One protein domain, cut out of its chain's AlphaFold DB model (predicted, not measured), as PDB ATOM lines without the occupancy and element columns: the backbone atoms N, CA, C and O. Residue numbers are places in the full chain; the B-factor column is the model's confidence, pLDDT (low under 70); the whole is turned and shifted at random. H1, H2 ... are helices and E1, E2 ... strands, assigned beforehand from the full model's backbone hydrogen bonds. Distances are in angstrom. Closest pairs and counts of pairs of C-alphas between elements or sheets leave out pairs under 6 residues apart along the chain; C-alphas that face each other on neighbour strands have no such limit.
ATOM      1  N   LEU A  87     309.694 192.040 196.837       64.81
ATOM      2  CA  LEU A  87     309.036 191.090 195.942       64.81
ATOM      3  C   LEU A  87     308.238 190.079 196.769       64.81
ATOM      4  O   LEU A  87     308.802 189.418 197.634       64.81
ATOM      5  N   SER A  88     306.939 189.949 196.504       80.56
ATOM      6  CA  SER A  88     306.188 188.767 196.925       80.56
ATOM      7  C   SER A  88     306.432 187.646 195.924       80.56
ATOM      8  O   SER A  88     306.332 187.861 194.712       80.56
ATOM      9  N   CYS A  89     306.743 186.458 196.436       85.62
ATOM     10  CA  CYS A  89     306.756 185.243 195.640       85.62
ATOM     11  C   CYS A  89     305.415 184.521 195.778       85.62
ATOM     12  O   CYS A  89     304.866 184.418 196.875       85.62
ATOM     13  N   GLN A  90     304.871 184.058 194.658       90.94
ATOM     14  CA  GLN A  90     303.637 183.284 194.615       90.94
ATOM     15  C   GLN A  90     303.699 182.225 193.516       90.94
ATOM     16  O   GLN A  90     304.534 182.284 192.611       90.94
ATOM     17  N   VAL A  91     302.782 181.262 193.578       94.50
ATOM     18  CA  VAL A  91     302.615 180.248 192.534       94.50
ATOM     19  C   VAL A  91     302.132 180.920 191.246       94.50
ATOM     20  O   VAL A  91     301.187 181.712 191.267       94.50
ATOM     21  N   SER A  92     302.776 180.616 190.118       95.81
ATOM     22  CA  SER A  92     302.324 181.080 188.798       95.81
ATOM     23  C   SER A  92     300.960 180.483 188.439       95.81
ATOM     24  O   SER A  92     300.588 179.418 188.930       95.81
ATOM     25  N   SER A  93     300.211 181.146 187.557       97.06
ATOM     26  CA  SER A  93     298.881 180.686 187.139       97.06
ATOM     27  C   SER A  93     298.920 179.302 186.468       97.06
ATOM     28  O   SER A  93     299.972 178.815 186.042       97.06
ATOM     29  N   LYS A  94     297.751 178.663 186.336       97.94
ATOM     30  CA  LYS A  94     297.609 177.431 185.546       97.94
ATOM     31  C   LYS A  94     298.035 177.649 184.088       97.94
ATOM     32  O   LYS A  94     298.741 176.812 183.543       97.94
ATOM     33  N   ASP A  95     297.676 178.792 183.509       98.19
ATOM     34  CA  ASP A  95     298.034 179.149 182.133       98.19
ATOM     35  C   ASP A  95     299.560 179.278 181.958       98.19
ATOM     36  O   ASP A  95     300.106 178.802 180.967       98.19
ATOM     37  N   ASP A  96     300.279 179.846 182.939       98.19
ATOM     38  CA  ASP A  96     301.751 179.899 182.924       98.19
ATOM     39  C   ASP A  96     302.357 178.482 182.920       98.19
ATOM     40  O   ASP A  96     303.309 178.201 182.190       98.19
ATOM     41  N   HIS A  97     301.795 177.571 183.717       98.56
ATOM     42  CA  HIS A  97     302.222 176.171 183.760       98.56
ATOM     43  C   HIS A  97     301.967 175.462 182.417       98.56
ATOM     44  O   HIS A  97     302.865 174.801 181.892       98.56
ATOM     45  N   GLU A  98     300.800 175.673 181.804       98.56
ATOM     46  CA  GLU A  98     300.476 175.148 180.471       98.56
ATOM     47  C   GLU A  98     301.442 175.679 179.397       98.56
ATOM     48  O   GLU A  98     302.014 174.893 178.641       98.56
ATOM     49  N   LEU A  99     301.728 176.986 179.383       98.56
ATOM     50  CA  LEU A  99     302.693 177.593 178.456       98.56
ATOM     51  C   LEU A  99     304.107 177.017 178.620       98.56
ATOM     52  O   LEU A  99     304.794 176.748 177.629       98.56
ATOM     53  N   ALA A 100     304.563 176.838 179.861       98.44
ATOM     54  CA  ALA A 100     305.870 176.257 180.155       98.44
ATOM     55  C   ALA A 100     305.959 174.794 179.703       98.44
ATOM     56  O   ALA A 100     306.946 174.406 179.068       98.44
ATOM     57  N   HIS A 101     304.922 174.002 179.983       98.62
ATOM     58  CA  HIS A 101     304.815 172.615 179.545       98.62
ATOM     59  C   HIS A 101     304.846 172.493 178.020       98.62
ATOM     60  O   HIS A 101     305.683 171.771 177.471       98.62
ATOM     61  N   ASP A 102     303.983 173.233 177.324       98.56
ATOM     62  CA  ASP A 102     303.868 173.167 175.869       98.56
ATOM     63  C   ASP A 102     305.167 173.613 175.193       98.56
ATOM     64  O   ASP A 102     305.629 172.985 174.234       98.56
ATOM     65  N   MET A 103     305.828 174.639 175.742       98.56
ATOM     66  CA  MET A 103     307.153 175.044 175.287       98.56
ATOM     67  C   MET A 103     308.174 173.918 175.480       98.56
ATOM     68  O   MET A 103     308.855 173.557 174.519       98.56
ATOM     69  N   ALA A 104     308.271 173.335 176.679       98.44
ATOM     70  CA  ALA A 104     309.210 172.251 176.966       98.44
ATOM     71  C   ALA A 104     308.993 171.044 176.039       98.44
ATOM     72  O   ALA A 104     309.958 170.508 175.491       98.44
ATOM     73  N   LYS A 105     307.736 170.660 175.802       98.56
ATOM     74  CA  LYS A 105     307.349 169.558 174.912       98.56
ATOM     75  C   LYS A 105     307.677 169.861 173.448       98.56
ATOM     76  O   LYS A 105     308.254 169.018 172.766       98.56
ATOM     77  N   SER A 106     307.379 171.072 172.967       98.31
ATOM     78  CA  SER A 106     307.620 171.472 171.567       98.31
ATOM     79  C   SER A 106     309.105 171.498 171.172       98.31
ATOM     80  O   SER A 106     309.453 171.352 169.999       98.31
ATOM     81  N   LEU A 107     309.991 171.680 172.155       98.00
ATOM     82  CA  LEU A 107     311.432 171.802 171.952       98.00
ATOM     83  C   LEU A 107     312.178 170.463 171.963       98.00
ATOM     84  O   LEU A 107     313.368 170.440 171.639       98.00
ATOM     85  N   VAL A 108     311.503 169.359 172.296       97.75
ATOM     86  CA  VAL A 108     312.100 168.015 172.296       97.75
ATOM     87  C   VAL A 108     312.679 167.695 170.919       97.75
ATOM     88  O   VAL A 108     311.990 167.779 169.905       97.75
ATOM     89  N   GLY A 109     313.972 167.365 170.884       94.19
ATOM     90  CA  GLY A 109     314.706 167.049 169.655       94.19
ATOM     91  C   GLY A 109     315.053 168.253 168.766       94.19
ATOM     92  O   GLY A 109     315.856 168.106 167.850       94.19
ATOM     93  N   ASN A 110     314.511 169.441 169.051       94.50
ATOM     94  CA  ASN A 110     314.675 170.645 168.225       94.50
ATOM     95  C   ASN A 110     315.503 171.747 168.902       94.50
ATOM     96  O   ASN A 110     316.006 172.646 168.229       94.50
ATOM     97  N   TYR A 111     315.650 171.707 170.228       95.06
ATOM     98  CA  TYR A 111     316.468 172.661 170.974       95.06
ATOM     99  C   TYR A 111     317.845 172.079 171.273       95.06
ATOM    100  O   TYR A 111     317.973 171.095 172.001       95.06
ATOM    101  N   SER A 112     318.883 172.716 170.733       95.06
ATOM    102  CA  SER A 112     320.266 172.400 171.078       95.06
ATOM    103  C   SER A 112     320.739 173.276 172.230       95.06
ATOM    104  O   SER A 112     320.581 174.497 172.204       95.06
ATOM    105  N   SER A 113     321.382 172.651 173.210       92.56
ATOM    106  CA  SER A 113     322.091 173.338 174.282       92.56
ATOM    107  C   SER A 113     323.582 173.505 173.995       92.56
ATOM    108  O   SER A 113     324.296 173.993 174.859       92.56
ATOM    109  N   LYS A 114     324.058 173.209 172.774       91.19
ATOM    110  CA  LYS A 114     325.482 173.321 172.395       91.19
ATOM    111  C   LYS A 114     326.096 174.704 172.592       91.19
ATOM    112  O   LYS A 114     327.298 174.821 172.779       91.19
ATOM    113  N   SER A 115     325.285 175.757 172.528       87.12
ATOM    114  CA  SER A 115     325.724 177.130 172.816       87.12
ATOM    115  C   SER A 115     325.689 177.483 174.308       87.12
ATOM    116  O   SER A 115     325.929 178.632 174.669       87.12
ATOM    117  N   GLY A 116     325.254 176.552 175.152       85.25
ATOM    118  CA  GLY A 116     325.228 176.679 176.599       85.25
ATOM    119  C   GLY A 116     326.585 176.352 177.227       85.25
ATOM    120  O   GLY A 116     327.553 176.070 176.514       85.25
ATOM    121  N   PRO A 117     326.661 176.403 178.565       80.38
ATOM    122  CA  PRO A 117     327.874 176.097 179.314       80.38
ATOM    123  C   PRO A 117     328.498 174.760 178.903       80.38
ATOM    124  O   PRO A 117     327.789 173.763 178.748       80.38
ATOM    125  N   ASP A 118     329.820 174.775 178.705       81.81
ATOM    126  CA  ASP A 118     330.628 173.611 178.312       81.81
ATOM    127  C   ASP A 118     330.060 172.844 177.103       81.81
ATOM    128  O   ASP A 118     329.856 171.633 177.124       81.81
ATOM    129  N   GLY A 119     329.683 173.570 176.047       83.44
ATOM    130  CA  GLY A 119     329.156 172.940 174.836       83.44
ATOM    131  C   GLY A 119     327.820 172.212 175.038       83.44
ATOM    132  O   GLY A 119     327.478 171.352 174.230       83.44
ATOM    133  N   GLY A 120     327.070 172.539 176.097       83.25
ATOM    134  CA  GLY A 120     325.772 171.944 176.432       83.25
ATOM    135  C   GLY A 120     325.807 170.850 177.495       83.25
ATOM    136  O   GLY A 120     324.748 170.478 178.009       83.25
ATOM    137  N   ASN A 121     326.999 170.396 177.883       79.38
ATOM    138  CA  ASN A 121     327.188 169.397 178.930       79.38
ATOM    139  C   ASN A 121     326.646 169.881 180.289       79.38
ATOM    140  O   ASN A 121     325.992 169.140 181.022       79.38
ATOM    141  N   LEU A 122     326.821 171.169 180.586       83.50
ATOM    142  CA  LEU A 122     326.497 171.777 181.884       83.50
ATOM    143  C   LEU A 122     325.246 172.661 181.824       83.50
ATOM    144  O   LEU A 122     325.025 173.544 182.649       83.50
ATOM    145  N   ALA A 123     324.424 172.461 180.796       88.19
ATOM    146  CA  ALA A 123     323.385 173.405 180.419       88.19
ATOM    147  C   ALA A 123     321.996 173.073 180.986       88.19
ATOM    148  O   ALA A 123     321.004 173.536 180.431       88.19
ATOM    149  N   CYS A 124     321.877 172.278 182.053       93.69
ATOM    150  CA  CYS A 124     320.573 171.866 182.581       93.69
ATOM    151  C   CYS A 124     319.740 173.044 183.099       93.69
ATOM    152  O   CYS A 124     318.663 173.318 182.562       93.69
ATOM    153  N   VAL A 125     320.277 173.807 184.049       92.38
ATOM    154  CA  VAL A 125     319.637 175.019 184.578       92.38
ATOM    155  C   VAL A 125     319.539 176.089 183.492       92.38
ATOM    156  O   VAL A 125     318.473 176.666 183.279       92.38
ATOM    157  N   TRP A 126     320.603 176.258 182.700       90.81
ATOM    158  CA  TRP A 126     320.631 177.175 181.559       90.81
ATOM    159  C   TRP A 126     319.496 176.919 180.558       90.81
ATOM    160  O   TRP A 126     318.852 177.861 180.085       90.81
ATOM    161  N   ALA A 127     319.225 175.653 180.230       95.00
ATOM    162  CA  ALA A 127     318.163 175.268 179.310       95.00
ATOM    163  C   ALA A 127     316.795 175.559 179.925       95.00
ATOM    164  O   ALA A 127     316.002 176.263 179.299       95.00
ATOM    165  N   VAL A 128     316.549 175.120 181.166       96.31
ATOM    166  CA  VAL A 128     315.295 175.401 181.888       96.31
ATOM    167  C   VAL A 128     315.027 176.906 181.944       96.31
ATOM    168  O   VAL A 128     313.949 177.353 181.554       96.31
ATOM    169  N   ARG A 129     316.024 177.720 182.314       92.06
ATOM    170  CA  ARG A 129     315.912 179.186 182.383       92.06
ATOM    171  C   ARG A 129     315.445 179.796 181.070       92.06
ATOM    172  O   ARG A 129     314.573 180.664 181.050       92.06
ATOM    173  N   ARG A 130     316.046 179.371 179.959       92.88
ATOM    174  CA  ARG A 130     315.756 179.922 178.629       92.88
ATOM    175  C   ARG A 130     314.417 179.450 178.098       92.88
ATOM    176  O   ARG A 130     313.720 180.246 177.475       92.88
ATOM    177  N   ILE A 131     314.052 178.203 178.367       96.69
ATOM    178  CA  ILE A 131     312.751 177.642 178.005       96.69
ATOM    179  C   ILE A 131     311.642 178.379 178.754       96.69
ATOM    180  O   ILE A 131     310.735 178.903 178.111       96.69
ATOM    181  N   LEU A 132     311.767 178.533 180.074       95.81
ATOM    182  CA  LEU A 132     310.800 179.279 180.882       95.81
ATOM    183  C   LEU A 132     310.737 180.756 180.477       95.81
ATOM    184  O   LEU A 132     309.648 181.296 180.300       95.81
ATOM    185  N   LYS A 133     311.879 181.408 180.215       90.44
ATOM    186  CA  LYS A 133     311.895 182.787 179.699       90.44
ATOM    187  C   LYS A 133     311.209 182.915 178.343       90.44
ATOM    188  O   LYS A 133     310.540 183.916 178.095       90.44
ATOM    189  N   LYS A 134     311.374 181.928 177.462       92.81
ATOM    190  CA  LYS A 134     310.727 181.911 176.149       92.81
ATOM    191  C   LYS A 134     309.218 181.679 176.265       92.81
ATOM    192  O   LYS A 134     308.477 182.296 175.511       92.81
ATOM    193  N   ALA A 135     308.783 180.818 177.184       96.75
ATOM    194  CA  ALA A 135     307.371 180.529 177.420       96.75
ATOM    195  C   ALA A 135     306.637 181.705 178.081       96.75
ATOM    196  O   ALA A 135     305.567 182.096 177.632       96.75
ATOM    197  N   LEU A 136     307.235 182.284 179.125       92.56
ATOM    198  CA  LEU A 136     306.563 183.221 180.033       92.56
ATOM    199  C   LEU A 136     306.938 184.688 179.792       92.56
ATOM    200  O   LEU A 136     306.379 185.588 180.412       92.56
ATOM    201  N   GLY A 137     307.954 184.952 178.968       85.12
ATOM    202  CA  GLY A 137     308.487 186.300 178.753       85.12
ATOM    203  C   GLY A 137     309.248 186.889 179.951       85.12
ATOM    204  O   GLY A 137     309.639 188.055 179.906       85.12
ATOM    205  N   ARG A 138     309.499 186.106 181.011       85.75
ATOM    206  CA  ARG A 138     310.144 186.556 182.260       85.75
ATOM    207  C   ARG A 138     311.179 185.566 182.786       85.75
ATOM    208  O   ARG A 138     311.147 184.383 182.473       85.75
ATOM    209  N   VAL A 139     312.117 186.064 183.587       80.69
ATOM    210  CA  VAL A 139     313.136 185.237 184.250       80.69
ATOM    211  C   VAL A 139     312.537 184.621 185.515       80.69
ATOM    212  O   VAL A 139     311.872 185.319 186.275       80.69
ATOM    213  N   VAL A 140     312.760 183.321 185.711       81.81
ATOM    214  CA  VAL A 140     312.215 182.548 186.841       81.81
ATOM    215  C   VAL A 140     313.256 182.337 187.948       81.81
ATOM    216  O   VAL A 140     312.881 182.218 189.105       81.81
ATOM    217  N   HIS A 141     314.548 182.354 187.609       79.56
ATOM    218  CA  HIS A 141     315.662 182.224 188.554       79.56
ATOM    219  C   HIS A 141     316.933 182.881 187.996       79.56
ATOM    220  O   HIS A 141     317.023 183.143 186.787       79.56
ATOM    221  N   LYS A 142     317.913 183.170 188.856       72.69
ATOM    222  CA  LYS A 142     319.051 184.039 188.490       72.69
ATOM    223  C   LYS A 142     320.312 183.270 188.078       72.69
ATOM    224  O   LYS A 142     321.039 183.745 187.205       72.69
ATOM    225  N   SER A 143     320.533 182.091 188.651       78.88
ATOM    226  CA  SER A 143     321.769 181.306 188.505       78.88
ATOM    227  C   SER A 143     321.690 180.207 187.433       78.88
ATOM    228  O   SER A 143     320.611 179.856 186.989       78.88
ATOM    229  N   ASP A 144     322.826 179.651 187.006       82.06
ATOM    230  CA  ASP A 144     322.869 178.388 186.242       82.06
ATOM    231  C   ASP A 144     323.272 177.189 187.142       82.06
ATOM    232  O   ASP A 144     323.564 176.105 186.643       82.06
ATOM    233  N   LEU A 145     323.277 177.378 188.469       82.31
ATOM    234  CA  LEU A 145     323.592 176.373 189.494       82.31
ATOM    235  C   LEU A 145     322.327 175.666 189.986       82.31
ATOM    236  O   LEU A 145     321.337 176.331 190.297       82.31
ATOM    237  N   THR A 146     322.358 174.338 190.129       87.75
ATOM    238  CA  THR A 146     321.201 173.595 190.668       87.75
ATOM    239  C   THR A 146     320.984 173.907 192.144       87.75
ATOM    240  O   THR A 146     319.845 174.031 192.573       87.75
ATOM    241  N   THR A 147     322.064 174.107 192.898       85.12
ATOM    242  CA  THR A 147     322.008 174.481 194.318       85.12
ATOM    243  C   THR A 147     321.366 175.845 194.517       85.12
ATOM    244  O   THR A 147     320.404 175.974 195.257       85.12
ATOM    245  N   THR A 148     321.847 176.880 193.827       84.25
ATOM    246  CA  THR A 148     321.254 178.220 193.941       84.25
ATOM    247  C   THR A 148     319.812 178.244 193.450       84.25
ATOM    248  O   THR A 148     318.998 178.953 194.024       84.25
ATOM    249  N   PHE A 149     319.484 177.480 192.404       89.56
ATOM    250  CA  PHE A 149     318.113 177.427 191.913       89.56
ATOM    251  C   PHE A 149     317.169 176.752 192.920       89.56
ATOM    252  O   PHE A 149     316.076 177.261 193.132       89.56
ATOM    253  N   GLU A 150     317.585 175.667 193.576       91.25
ATOM    254  CA  GLU A 150     316.802 175.059 194.662       91.25
ATOM    255  C   GLU A 150     316.626 176.029 195.840       91.25
ATOM    256  O   GLU A 150     315.485 176.334 196.165       91.25
ATOM    257  N   ASN A 151     317.694 176.648 196.355       88.06
ATOM    258  CA  ASN A 151     317.575 177.652 197.426       88.06
ATOM    259  C   ASN A 151     316.614 178.811 197.067       88.06
ATOM    260  O   ASN A 151     315.828 179.248 197.903       88.06
ATOM    261  N   GLU A 152     316.637 179.310 195.820       86.56
ATOM    262  CA  GLU A 152     315.686 180.339 195.355       86.56
ATOM    263  C   GLU A 152     314.226 179.842 195.349       86.56
ATOM    264  O   GLU A 152     313.302 180.637 195.536       86.56
ATOM    265  N   LEU A 153     314.002 178.549 195.096       91.62
ATOM    266  CA  LEU A 153     312.675 177.933 195.105       91.62
ATOM    267  C   LEU A 153     312.197 177.638 196.532       91.62
ATOM    268  O   LEU A 153     311.030 177.903 196.822       91.62
ATOM    269  N   ASP A 154     313.077 177.179 197.420       90.69
ATOM    270  CA  ASP A 154     312.792 176.950 198.844       90.69
ATOM    271  C   ASP A 154     312.385 178.244 199.552       90.69
ATOM    272  O   ASP A 154     311.335 178.296 200.201       90.69
ATOM    273  N   ASP A 155     313.131 179.329 199.305       87.19
ATOM    274  CA  ASP A 155     312.807 180.679 199.782       87.19
ATOM    275  C   ASP A 155     311.398 181.138 199.349       87.19
ATOM    276  O   ASP A 155     310.784 181.989 200.000       87.19
ATOM    277  N   CYS A 156     310.874 180.596 198.243       87.94
ATOM    278  CA  CYS A 156     309.546 180.915 197.731       87.94
ATOM    279  C   CYS A 156     308.444 179.961 198.222       87.94
ATOM    280  O   CYS A 156     307.329 180.416 198.493       87.94
ATOM    281  N   PHE A 157     308.709 178.652 198.287       87.19
ATOM    282  CA  PHE A 157     307.658 177.628 198.312       87.19
ATOM    283  C   PHE A 157     307.672 176.652 199.488       87.19
ATOM    284  O   PHE A 157     306.695 175.919 199.624       87.19
ATOM    285  N   SER A 158     308.648 176.711 200.396       74.94
ATOM    286  CA  SER A 158     308.885 175.656 201.402       74.94
ATOM    287  C   SER A 158     309.237 174.291 200.775       74.94
ATOM    288  O   SER A 158     308.759 173.931 199.701       74.94
ATOM    289  N   ASP A 159     310.058 173.515 201.478       68.12
ATOM    290  CA  ASP A 159     310.923 172.487 200.868       68.12
ATOM    291  C   ASP A 159     310.222 171.168 200.443       68.12
ATOM    292  O   ASP A 159     310.835 170.332 199.772       68.12
ATOM    293  N   ASP A 160     308.939 170.966 200.787       70.25
ATOM    294  CA  ASP A 160     308.268 169.652 200.714       70.25
ATOM    295  C   ASP A 160     306.902 169.671 199.995       70.25
ATOM    296  O   ASP A 160     305.853 169.392 200.587       70.25
ATOM    297  N   LEU A 161     306.890 169.944 198.687       90.06
ATOM    298  CA  LEU A 161     305.698 169.716 197.862       90.06
ATOM    299  C   LEU A 161     305.741 168.329 197.200       90.06
ATOM    300  O   LEU A 161     306.731 167.982 196.546       90.06
ATOM    301  N   PRO A 162     304.679 167.509 197.329       93.56
ATOM    302  CA  PRO A 162     304.625 166.231 196.643       93.56
ATOM    303  C   PRO A 162     304.422 166.452 195.142       93.56
ATOM    304  O   PRO A 162     303.748 167.386 194.708       93.56
ATOM    305  N   GLU A 163     304.953 165.535 194.337       95.19
ATOM    306  CA  GLU A 163     304.821 165.563 192.876       95.19
ATOM    307  C   GLU A 163     303.366 165.749 192.412       95.19
ATOM    308  O   GLU A 163     303.114 166.512 191.479       95.19
ATOM    309  N   SER A 164     302.412 165.108 193.097       95.56
ATOM    310  CA  SER A 164     300.981 165.167 192.780       95.56
ATOM    311  C   SER A 164     300.382 166.570 192.831       95.56
ATOM    312  O   SER A 164     299.369 166.818 192.176       95.56
ATOM    313  N   ASP A 165     300.992 167.477 193.591       94.94
ATOM    314  CA  ASP A 165     300.480 168.831 193.807       94.94
ATOM    315  C   ASP A 165     301.046 169.821 192.781       94.94
ATOM    316  O   ASP A 165     300.594 170.963 192.682       94.94
ATOM    317  N   ILE A 166     302.019 169.385 191.976       97.19
ATOM    318  CA  ILE A 166     302.669 170.225 190.979       97.19
ATOM    319  C   ILE A 166     302.032 169.995 189.614       97.19
ATOM    320  O   ILE A 166     301.927 168.865 189.146       97.19
ATOM    321  N   LEU A 167     301.647 171.066 188.919       98.00
ATOM    322  CA  LEU A 167     301.093 170.995 187.561       98.00
ATOM    323  C   LEU A 167     302.178 170.686 186.508       98.00
ATOM    324  O   LEU A 167     303.354 170.990 186.733       98.00
ATOM    325  N   PRO A 168     301.835 170.098 185.342       98.62
ATOM    326  CA  PRO A 168     302.739 170.070 184.189       98.62
ATOM    327  C   PRO A 168     303.280 171.473 183.898       98.62
ATOM    328  O   PRO A 168     302.543 172.443 184.007       98.62
ATOM    329  N   GLY A 169     304.566 171.587 183.572       98.31
ATOM    330  CA  GLY A 169     305.276 172.867 183.482       98.31
ATOM    331  C   GLY A 169     305.996 173.267 184.773       98.31
ATOM    332  O   GLY A 169     306.889 174.109 184.723       98.31
ATOM    333  N   GLY A 170     305.666 172.634 185.905       98.00
ATOM    334  CA  GLY A 170     306.416 172.774 187.152       98.00
ATOM    335  C   GLY A 170     307.849 172.248 187.048       98.00
ATOM    336  O   GLY A 170     308.255 171.663 186.044       98.00
ATOM    337  N   ILE A 171     308.625 172.466 188.099       97.88
ATOM    338  CA  ILE A 171     310.057 172.184 188.156       97.88
ATOM    339  C   ILE A 171     310.285 170.932 189.001       97.88
ATOM    340  O   ILE A 171     309.680 170.766 190.056       97.88
ATOM    341  N   VAL A 172     311.183 170.065 188.545       97.94
ATOM    342  CA  VAL A 172     311.783 169.004 189.361       97.94
ATOM    343  C   VAL A 172     313.277 169.255 189.435       97.94
ATOM    344  O   VAL A 172     313.914 169.517 188.409       97.94
ATOM    345  N   ILE A 173     313.843 169.197 190.633       96.50
ATOM    346  CA  ILE A 173     315.260 169.466 190.846       96.50
ATOM    347  C   ILE A 173     315.856 168.481 191.842       96.50
ATOM    348  O   ILE A 173     315.276 168.162 192.878       96.50
ATOM    349  N   SER A 174     317.035 167.984 191.492       95.62
ATOM    350  CA  SER A 174     317.923 167.288 192.409       95.62
ATOM    351  C   SER A 174     319.165 168.148 192.549       95.62
ATOM    352  O   SER A 174     319.952 168.192 191.600       95.62
ATOM    353  N   PRO A 175     319.334 168.882 193.656       92.50
ATOM    354  CA  PRO A 175     320.447 169.804 193.813       92.50
ATOM    355  C   PRO A 175     321.773 169.045 193.907       92.50
ATOM    356  O   PRO A 175     321.850 167.909 194.384       92.50
ATOM    357  N   THR A 176     322.846 169.681 193.442       87.19
ATOM    358  CA  THR A 176     324.206 169.187 193.678       87.19
ATOM    359  C   THR A 176     324.485 169.188 195.185       87.19
ATOM    360  O   THR A 176     324.328 170.216 195.835       87.19
ATOM    361  N   THR A 177     324.928 168.065 195.758       84.25
ATOM    362  CA  THR A 177     325.209 167.984 197.205       84.25
ATOM    363  C   THR A 177     326.696 167.928 197.523       84.25
ATOM    364  O   THR A 177     327.546 167.507 196.726       84.25
ATOM    365  N   TRP A 178     326.996 168.341 198.752       73.81
ATOM    366  CA  TRP A 178     328.341 168.593 199.241       73.81
ATOM    367  C   TRP A 178     328.536 167.944 200.598       73.81
ATOM    368  O   TRP A 178     327.645 167.965 201.445       73.81
ATOM    369  N   LYS A 179     329.728 167.403 200.833       73.88
ATOM    370  CA  LYS A 179     330.109 166.835 202.123       73.88
ATOM    371  C   LYS A 179     331.406 167.454 202.604       73.88
ATOM    372  O   LYS A 179     332.375 167.545 201.856       73.88
ATOM    373  N   LYS A 180     331.440 167.828 203.882       68.88
ATOM    374  CA  LYS A 180     332.680 168.222 204.547       68.88
ATOM    375  C   LYS A 180     333.467 166.970 204.943       68.88
ATOM    376  O   LYS A 180     332.971 166.132 205.694       68.88
ATOM    377  N   VAL A 181     334.687 166.841 204.435       70.69
ATOM    378  CA  VAL A 181     335.638 165.771 204.754       70.69
ATOM    379  C   VAL A 181     336.890 166.425 205.337       70.69
ATOM    380  O   VAL A 181     337.726 166.979 204.623       70.69
ATOM    381  N   GLY A 182     336.988 166.426 206.670       79.06
ATOM    382  CA  GLY A 182     338.010 167.191 207.389       79.06
ATOM    383  C   GLY A 182     337.830 168.699 207.188       79.06
ATOM    384  O   GLY A 182     336.769 169.248 207.490       79.06
ATOM    385  N   ASN A 183     338.858 169.364 206.656       65.62
ATOM    386  CA  ASN A 183     338.822 170.795 206.329       65.62
ATOM    387  C   ASN A 183     338.375 171.079 204.886       65.62
ATOM    388  O   ASN A 183     338.317 172.240 204.498       65.62
ATOM    389  N   LYS A 184     338.057 170.044 204.098       51.97
ATOM    390  CA  LYS A 184     337.680 170.174 202.687       51.97
ATOM    391  C   LYS A 184     336.171 170.015 202.534       51.97
ATOM    392  O   LYS A 184     335.578 169.149 203.174       51.97
ATOM    393  N   THR A 185     335.555 170.817 201.679       61.72
ATOM    394  CA  THR A 185     334.251 170.473 201.096       61.72
ATOM    395  C   THR A 185     334.529 169.576 199.890       61.72
ATOM    396  O   THR A 185     335.611 169.644 199.328       61.72
ATOM    397  N   VAL A 186     333.647 168.647 199.543       65.44
ATOM    398  CA  VAL A 186     333.780 167.802 198.346       65.44
ATOM    399  C   VAL A 186     332.379 167.605 197.779       65.44
ATOM    400  O   VAL A 186     331.447 167.338 198.547       65.44
ATOM    401  N   ARG A 187     332.202 167.739 196.460       70.19
ATOM    402  CA  ARG A 187     330.934 167.363 195.813       70.19
ATOM    403  C   ARG A 187     330.772 165.855 195.893       70.19
ATOM    404  O   ARG A 187     331.659 165.117 195.479       70.19
ATOM    405  N   VAL A 188     329.635 165.419 196.417       75.12
ATOM    406  CA  VAL A 188     329.308 163.993 196.556       75.12
ATOM    407  C   VAL A 188     328.304 163.518 195.512       75.12
ATOM    408  O   VAL A 188     328.244 162.322 195.247       75.12
ATOM    409  N   GLY A 189     327.599 164.429 194.835       78.31
ATOM    410  CA  GLY A 189     326.823 164.074 193.651       78.31
ATOM    411  C   GLY A 189     326.420 165.283 192.816       78.31
ATOM    412  O   GLY A 189     326.011 166.306 193.355       78.31
ATOM    413  N   THR A 190     326.542 165.151 191.493       84.44
ATOM    414  CA  THR A 190     326.109 166.154 190.511       84.44
ATOM    415  C   THR A 190     324.596 166.121 190.349       84.44
ATOM    416  O   THR A 190     324.034 165.075 189.989       84.44
ATOM    417  N   GLY A 191     323.972 167.270 190.603       91.31
ATOM    418  CA  GLY A 191     322.538 167.480 190.482       91.31
ATOM    419  C   GLY A 191     322.047 167.675 189.048       91.31
ATOM    420  O   GLY A 191     322.826 167.706 188.098       91.31
ATOM    421  N   HIS A 192     320.733 167.821 188.895       95.00
ATOM    422  CA  HIS A 192     320.076 168.120 187.621       95.00
ATOM    423  C   HIS A 192     318.731 168.802 187.844       95.00
ATOM    424  O   HIS A 192     318.177 168.763 188.942       95.00
ATOM    425  N   VAL A 193     318.185 169.401 186.790       96.62
ATOM    426  CA  VAL A 193     316.875 170.057 186.821       96.62
ATOM    427  C   VAL A 193     316.100 169.777 185.538       96.62
ATOM    428  O   VAL A 193     316.679 169.649 184.454       96.62
ATOM    429  N   GLY A 194     314.782 169.672 185.666       97.88
ATOM    430  CA  GLY A 194     313.864 169.427 184.564       97.88
ATOM    431  C   GLY A 194     312.524 170.132 184.746       97.88
ATOM    432  O   GLY A 194     312.233 170.720 185.787       97.88
ATOM    433  N   ILE A 195     311.710 170.057 183.697       98.69
ATOM    434  CA  ILE A 195     310.327 170.534 183.659       98.69
ATOM    435  C   ILE A 195     309.408 169.313 183.652       98.69
ATOM    436  O   ILE A 195     309.575 168.405 182.833       98.69
ATOM    437  N   LEU A 196     308.437 169.286 184.558       98.62
ATOM    438  CA  LEU A 196     307.452 168.217 184.665       98.62
ATOM    439  C   LEU A 196     306.505 168.218 183.462       98.62
ATOM    440  O   LEU A 196     306.029 169.259 183.012       98.62
ATOM    441  N   GLY A 197     306.199 167.027 182.971       98.38
ATOM    442  CA  GLY A 197     305.242 166.777 181.909       98.38
ATOM    443  C   GLY A 197     303.903 166.249 182.397       98.38
ATOM    444  O   GLY A 197     303.591 166.270 183.592       98.38
ATOM    445  N   GLU A 198     303.127 165.763 181.432       97.69
ATOM    446  CA  GLU A 198     301.902 164.993 181.651       97.69
ATOM    447  C   GLU A 198     302.172 163.670 182.399       97.69
ATOM    448  O   GLU A 198     303.282 163.125 182.386       97.69
ATOM    449  N   GLY A 199     301.118 163.135 183.016       96.44
ATOM    450  CA  GLY A 199     301.142 161.911 183.815       96.44
ATOM    451  C   GLY A 199     301.069 162.190 185.317       96.44
ATOM    452  O   GLY A 199     300.857 163.324 185.738       96.44
ATOM    453  N   SER A 200     301.217 161.137 186.115       96.25
ATOM    454  CA  SER A 200     301.191 161.200 187.581       96.25
ATOM    455  C   SER A 200     302.040 160.083 188.183       96.25
ATOM    456  O   SER A 200     302.157 159.004 187.579       96.25
ATOM    457  N   GLY A 201     302.585 160.317 189.376       96.69
ATOM    458  CA  GLY A 201     303.446 159.367 190.069       96.69
ATOM    459  C   GLY A 201     304.645 158.957 189.217       96.69
ATOM    460  O   GLY A 201     305.122 159.704 188.366       96.69
ATOM    461  N   ASP A 202     305.084 157.717 189.383       97.88
ATOM    462  CA  ASP A 202     306.263 157.124 188.737       97.88
ATOM    463  C   ASP A 202     306.330 157.266 187.207       97.88
ATOM    464  O   ASP A 202     307.418 157.348 186.625       97.88
ATOM    465  N   SER A 203     305.169 157.299 186.550       97.94
ATOM    466  CA  SER A 203     305.053 157.385 185.090       97.94
ATOM    467  C   SER A 203     305.124 158.808 184.542       97.94
ATOM    468  O   SER A 203     305.264 158.984 183.331       97.94
ATOM    469  N   ARG A 204     305.012 159.822 185.409       98.44
ATOM    470  CA  ARG A 204     304.979 161.215 184.979       98.44
ATOM    471  C   ARG A 204     306.267 161.592 184.270       98.44
ATOM    472  O   ARG A 204     307.358 161.296 184.753       98.44
ATOM    473  N   LEU A 205     306.122 162.243 183.123       98.62
ATOM    474  CA  LEU A 205     307.241 162.600 182.263       98.62
ATOM    475  C   LEU A 205     308.035 163.770 182.849       98.62
ATOM    476  O   LEU A 205     307.481 164.652 183.499       98.62
ATOM    477  N   ILE A 206     309.332 163.801 182.568       98.75
ATOM    478  CA  ILE A 206     310.225 164.918 182.863       98.75
ATOM    479  C   ILE A 206     311.012 165.253 181.592       98.75
ATOM    480  O   ILE A 206     311.613 164.383 180.953       98.75
ATOM    481  N   TYR A 207     310.999 166.535 181.235       98.56
ATOM    482  CA  TYR A 207     311.760 167.115 180.137       98.56
ATOM    483  C   TYR A 207     313.006 167.799 180.696       98.56
ATOM    484  O   TYR A 207     312.901 168.628 181.599       98.56
ATOM    485  N   SER A 208     314.188 167.470 180.185       97.44
ATOM    486  CA  SER A 208     315.438 168.051 180.680       97.44
ATOM    487  C   SER A 208     316.502 168.155 179.588       97.44
ATOM    488  O   SER A 208     316.361 167.615 178.486       97.44
ATOM    489  N   ASN A 209     317.589 168.862 179.895       95.56
ATOM    490  CA  ASN A 209     318.786 168.836 179.065       95.56
ATOM    491  C   ASN A 209     319.426 167.444 179.139       95.56
ATOM    492  O   ASN A 209     319.714 166.956 180.231       95.56
ATOM    493  N   SER A 210     319.702 166.832 177.993       92.56
ATOM    494  CA  SER A 210     320.614 165.699 177.904       92.56
ATOM    495  C   SER A 210     322.034 166.241 177.778       92.56
ATOM    496  O   SER A 210     322.392 166.800 176.741       92.56
ATOM    497  N   SER A 211     322.829 166.091 178.839       84.75
ATOM    498  CA  SER A 211     324.203 166.600 178.903       84.75
ATOM    499  C   SER A 211     325.095 166.026 177.800       84.75
ATOM    500  O   SER A 211     325.713 166.794 177.068       84.75
ATOM    501  N   SER A 212     325.072 164.712 177.577       82.44
ATOM    502  CA  SER A 212     325.881 164.066 176.533       82.44
ATOM    503  C   SER A 212     325.467 164.394 175.106       82.44
ATOM    504  O   SER A 212     326.311 164.497 174.219       82.44
ATOM    505  N   ASN A 213     324.171 164.592 174.863       87.31
ATOM    506  CA  ASN A 213     323.676 164.922 173.527       87.31
ATOM    507  C   ASN A 213     323.630 166.434 173.256       87.31
ATOM    508  O   ASN A 213     323.364 166.843 172.120       87.31
ATOM    509  N   ALA A 214     323.870 167.265 174.276       91.69
ATOM    510  CA  ALA A 214     323.749 168.719 174.221       91.69
ATOM    511  C   ALA A 214     322.436 169.178 173.546       91.69
ATOM    512  O   ALA A 214     322.415 170.035 172.643       91.69
ATOM    513  N   ASN A 215     321.320 168.568 173.958       94.88
ATOM    514  CA  ASN A 215     319.983 168.861 173.450       94.88
ATOM    515  C   ASN A 215     318.894 168.726 174.526       94.88
ATOM    516  O   ASN A 215     319.093 168.144 175.589       94.88
ATOM    517  N   TRP A 216     317.723 169.288 174.240       97.31
ATOM    518  CA  TRP A 216     316.533 169.129 175.072       97.31
ATOM    519  C   TRP A 216     315.757 167.868 174.690       97.31
ATOM    520  O   TRP A 216     315.463 167.646 173.509       97.31
ATOM    521  N   ALA A 217     315.390 167.065 175.687       97.19
ATOM    522  CA  ALA A 217     314.723 165.787 175.485       97.19
ATOM    523  C   ALA A 217     313.685 165.486 176.575       97.19
ATOM    524  O   ALA A 217     313.740 166.020 177.680       97.19
ATOM    525  N   GLN A 218     312.760 164.577 176.266       97.31
ATOM    526  CA  GLN A 218     312.011 163.835 177.277       97.31
ATOM    527  C   GLN A 218     312.801 162.558 177.570       97.31
ATOM    528  O   GLN A 218     312.726 161.591 176.821       97.31
ATOM    529  N   ASN A 219     313.650 162.601 178.591       93.81
ATOM    530  CA  ASN A 219     314.619 161.544 178.902       93.81
ATOM    531  C   ASN A 219     314.398 160.903 180.277       93.81
ATOM    532  O   ASN A 219     315.084 159.940 180.613       93.81
ATOM    533  N   PHE A 220     313.432 161.398 181.054       97.88
ATOM    534  CA  PHE A 220     313.124 160.877 182.379       97.88
ATOM    535  C   PHE A 220     311.623 160.734 182.615       97.88
ATOM    536  O   PHE A 220     310.813 161.481 182.067       97.88
ATOM    537  N   THR A 221     311.270 159.792 183.482       98.56
ATOM    538  CA  THR A 221     310.034 159.834 184.261       98.56
ATOM    539  C   THR A 221     310.386 160.109 185.719       98.56
ATOM    540  O   THR A 221     311.556 160.021 186.093       98.56
ATOM    541  N   VAL A 222     309.402 160.397 186.567       98.44
ATOM    542  CA  VAL A 222     309.624 160.540 188.017       98.44
ATOM    543  C   VAL A 222     310.304 159.298 188.604       98.44
ATOM    544  O   VAL A 222     311.268 159.436 189.354       98.44
ATOM    545  N   ALA A 223     309.905 158.089 188.192       98.38
ATOM    546  CA  ALA A 223     310.572 156.862 188.633       98.38
ATOM    547  C   ALA A 223     312.045 156.796 188.211       98.38
ATOM    548  O   ALA A 223     312.903 156.501 189.044       98.38
ATOM    549  N   SER A 224     312.367 157.074 186.941       98.19
ATOM    550  CA  SER A 224     313.768 157.022 186.500       98.19
ATOM    551  C   SER A 224     314.604 158.177 187.059       98.19
ATOM    552  O   SER A 224     315.806 158.005 187.270       98.19
ATOM    553  N   TRP A 225     313.981 159.316 187.379       97.62
ATOM    554  CA  TRP A 225     314.614 160.422 188.094       97.62
ATOM    555  C   TRP A 225     314.970 160.029 189.529       97.62
ATOM    556  O   TRP A 225     316.118 160.195 189.934       97.62
ATOM    557  N   TYR A 226     314.032 159.435 190.276       97.94
ATOM    558  CA  TYR A 226     314.308 158.901 191.612       97.94
ATOM    559  C   TYR A 226     315.392 157.826 191.585       97.94
ATOM    560  O   TYR A 226     316.366 157.933 192.329       97.94
ATOM    561  N   ALA A 227     315.277 156.844 190.690       97.31
ATOM    562  CA  ALA A 227     316.265 155.776 190.567       97.31
ATOM    563  C   ALA A 227     317.679 156.331 190.317       97.31
ATOM    564  O   ALA A 227     318.662 155.849 190.883       97.31
ATOM    565  N   ARG A 228     317.793 157.381 189.494       93.88
ATOM    566  CA  ARG A 228     319.072 158.017 189.170       93.88
ATOM    567  C   ARG A 228     319.600 158.902 190.296       93.88
ATOM    568  O   ARG A 228     320.738 158.726 190.724       93.88
ATOM    569  N   TYR A 229     318.829 159.894 190.724       94.38
ATOM    570  CA  TYR A 229     319.340 160.945 191.601       94.38
ATOM    571  C   TYR A 229     319.210 160.574 193.075       94.38
ATOM    572  O   TYR A 229     320.176 160.728 193.814       94.38
ATOM    573  N   ARG A 230     318.087 159.989 193.493       94.88
ATOM    574  CA  ARG A 230     317.906 159.552 194.881       94.88
ATOM    575  C   ARG A 230     318.615 158.236 195.155       94.88
ATOM    576  O   ARG A 230     319.472 158.176 196.028       94.88
ATOM    577  N   ASP A 231     318.289 157.196 194.398       93.81
ATOM    578  CA  ASP A 231     318.685 155.837 194.776       93.81
ATOM    579  C   ASP A 231     320.151 155.544 194.414       93.81
ATOM    580  O   ASP A 231     320.882 154.976 195.223       93.81
ATOM    581  N   LYS A 232     320.612 155.969 193.227       89.12
ATOM    582  CA  LYS A 232     322.006 155.771 192.789       89.12
ATOM    583  C   LYS A 232     322.967 156.844 193.317       89.12
ATOM    584  O   LYS A 232     324.096 156.505 193.660       89.12
ATOM    585  N   LYS A 233     322.558 158.119 193.368       86.69
ATOM    586  CA  LYS A 233     323.441 159.239 193.761       86.69
ATOM    587  C   LYS A 233     323.234 159.755 195.190       86.69
ATOM    588  O   LYS A 233     324.037 160.563 195.645       86.69
ATOM    589  N   GLY A 234     322.192 159.318 195.898       90.88
ATOM    590  CA  GLY A 234     321.910 159.782 197.260       90.88
ATOM    591  C   GLY A 234     321.503 161.257 197.354       90.88
ATOM    592  O   GLY A 234     321.665 161.858 198.412       90.88
ATOM    593  N   LEU A 235     321.020 161.852 196.260       92.00
ATOM    594  CA  LEU A 235     320.549 163.237 196.215       92.00
ATOM    595  C   LEU A 235     319.074 163.326 196.601       92.00
ATOM    596  O   LEU A 235     318.287 162.411 196.349       92.00
ATOM    597  N   SER A 236     318.679 164.462 197.161       93.88
ATOM    598  CA  SER A 236     317.267 164.785 197.311       93.88
ATOM    599  C   SER A 236     316.611 165.037 195.945       93.88
ATOM    600  O   SER A 236     317.268 165.274 194.923       93.88
ATOM    601  N   VAL A 237     315.287 164.914 195.907       96.06
ATOM    602  CA  VAL A 237     314.463 165.209 194.731       96.06
ATOM    603  C   VAL A 237     313.312 166.062 195.226       96.06
ATOM    604  O   VAL A 237     312.512 165.590 196.033       96.06
ATOM    605  N   HIS A 238     313.240 167.283 194.719       97.00
ATOM    606  CA  HIS A 238     312.237 168.266 195.092       97.00
ATOM    607  C   HIS A 238     311.391 168.637 193.877       97.00
ATOM    608  O   HIS A 238     311.871 168.623 192.735       97.00
ATOM    609  N   PHE A 239     310.132 168.979 194.130       97.31
ATOM    610  CA  PHE A 239     309.201 169.444 193.112       97.31
ATOM    611  C   PHE A 239     308.681 170.816 193.505       97.31
ATOM    612  O   PHE A 239     308.291 171.029 194.646       97.31
ATOM    613  N   TYR A 240     308.633 171.731 192.543       97.12
ATOM    614  CA  TYR A 240     308.178 173.093 192.779       97.12
ATOM    615  C   TYR A 240     307.228 173.543 191.675       97.12
ATOM    616  O   TYR A 240     307.422 173.203 190.502       97.12
ATOM    617  N   PRO A 241     306.219 174.362 191.997       97.00
ATOM    618  CA  PRO A 241     305.524 175.128 190.982       97.00
ATOM    619  C   PRO A 241     306.458 176.202 190.406       97.00
ATOM    620  O   PRO A 241     307.526 176.498 190.939       97.00
ATOM    621  N   ILE A 242     306.053 176.828 189.304       95.94
ATOM    622  CA  ILE A 242     306.805 177.959 188.750       95.94
ATOM    623  C   ILE A 242     306.604 179.184 189.669       95.94
ATOM    624  O   ILE A 242     305.449 179.576 189.883       95.94
ATOM    625  N   PRO A 243     307.663 179.858 190.160       92.94
ATOM    626  CA  PRO A 243     307.531 181.097 190.927       92.94
ATOM    627  C   PRO A 243     307.109 182.274 190.057       92.94
ATOM    628  O   PRO A 243     307.549 182.414 188.915       92.94
ATOM    629  N   PHE A 244     306.274 183.147 190.612       89.50
ATOM    630  CA  PHE A 244     305.924 184.458 190.081       89.50
ATOM    631  C   PHE A 244     306.293 185.519 191.115       89.50
ATOM    632  O   PHE A 244     305.807 185.489 192.243       89.50
ATOM    633  N   TYR A 245     307.137 186.464 190.712       82.25
ATOM    634  CA  TYR A 245     307.586 187.556 191.569       82.25
ATOM    635  C   TYR A 245     306.855 188.842 191.187       82.25
ATOM    636  O   TYR A 245     306.990 189.322 190.059       82.25
ATOM    637  N   SER A 246     306.107 189.417 192.125       75.38
ATOM    638  CA  SER A 246     305.477 190.736 191.978       75.38
ATOM    639  C   SER A 246     306.027 191.718 192.991       75.38
ATOM    640  O   SER A 246     306.352 191.339 194.111       75.38
ATOM    641  N   LEU A 247     306.083 192.998 192.626       69.62
ATOM    642  CA  LEU A 247     306.337 194.050 193.602       69.62
ATOM    643  C   LEU A 247     305.191 194.074 194.617       69.62
ATOM    644  O   LEU A 247     304.024 194.096 194.223       69.62
ATOM    645  N   LEU A 248     305.529 194.095 195.905       61.50
ATOM    646  CA  LEU A 248     304.577 194.397 196.963       61.50
ATOM    647  C   LEU A 248     303.971 195.768 196.657       61.50
ATOM    648  O   LEU A 248     304.680 196.775 196.601       61.50
TER     649      LEU A 248
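Overview. This is residues 87 to 248 of the 250 residues of an uncharacterized protein of Rhodobacteraceae bacterium (UniProt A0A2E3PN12). A strongly twisted sheet of five antiparallel strands, in the order E7 - E6 - E5 - E2 - E8, is the middle of three layers, with H1, H3 and H4 over one face and H5 over the other. The hairpin of E3 and E4 continues E2 and E5 outward as an arm, and E1 and E9 pair as a small two-stranded ribbon by H4. The printed part has 162 residues with five named helices and nine named strands, in the order E1 H1 H2 H3 H4 E2 E3 E4 E5 E6 E7 H5 E8 E9; its class is mixed. It is compact, with a radius of gyration of the C-alphas of 15.1 A, and spans 48 by 38 by 31 A.

Arrangement. In the largest sheet, E5, residues 192 to 196, E6, residues 205 to 210, and E7, residues 215 to 221, form a meander, each strand the antiparallel neighbour of the one before. N 195 and O 207 are 2.8 A apart, and N 206 and O 220 2.8 A. E2, residues 171 to 174, is the neighbour of E5, with N 172 and O 194 3.0 A apart, and of E8, residues 238 to 240, with N 171 and O 240 2.8 A apart. H3, residues 124 to 136, runs along the strands over E6 and E5, at a height over the sheet of 9.0 A. H1, residues 94 to 106, on the same face, runs across them at 10.6 A; it touches H3 at a steep tilt of 58 degrees, opposite ways, the closest C-alphas, of Ala 100 and Ala 135, being 5.3 A apart. H4, residues 146 to 157, runs slantwise to the strands over E2 and E8. H5, residues 222 to 232, is on the face opposite H1 and H3. H2, residues 117 to 120, is only just not on the sheet, with 4 pairs of C-alphas within 10 A. E3, residues 177 to 181, and E4, residues 184 to 189, form a hairpin, with N 179 and O 186 2.9 A apart. E1, residues 87 to 91, and E9, residues 243 to 247, are antiparallel, with N 88 and O 246 2.8 A apart. Every O i to N i+4 pair is within hydrogen-bond range in H1 and H3, 7 of 8 in H4 and 5 of 7 in H5; H2 is too short for one.

Along the chain. E1 begins at C-alpha 87, (309.036, 191.090, 195.942), and E9 ends at C-alpha 247, (306.337, 194.050, 193.602). H1 and H3 are each 18.2 A long, E7 17.2 A, H4 16.1 A and E4 15.4 A.

Size, cuts and confidence. The C-alphas farthest apart, of Asp 95 and Gly 182, are 48.8 A apart. The printed part has no cut; the link from H4 to E2 is long. Mean pLDDT of the printed part is 90.0, with residues 87, 159, 180, 183 to 186 and 247 to 248 under 70.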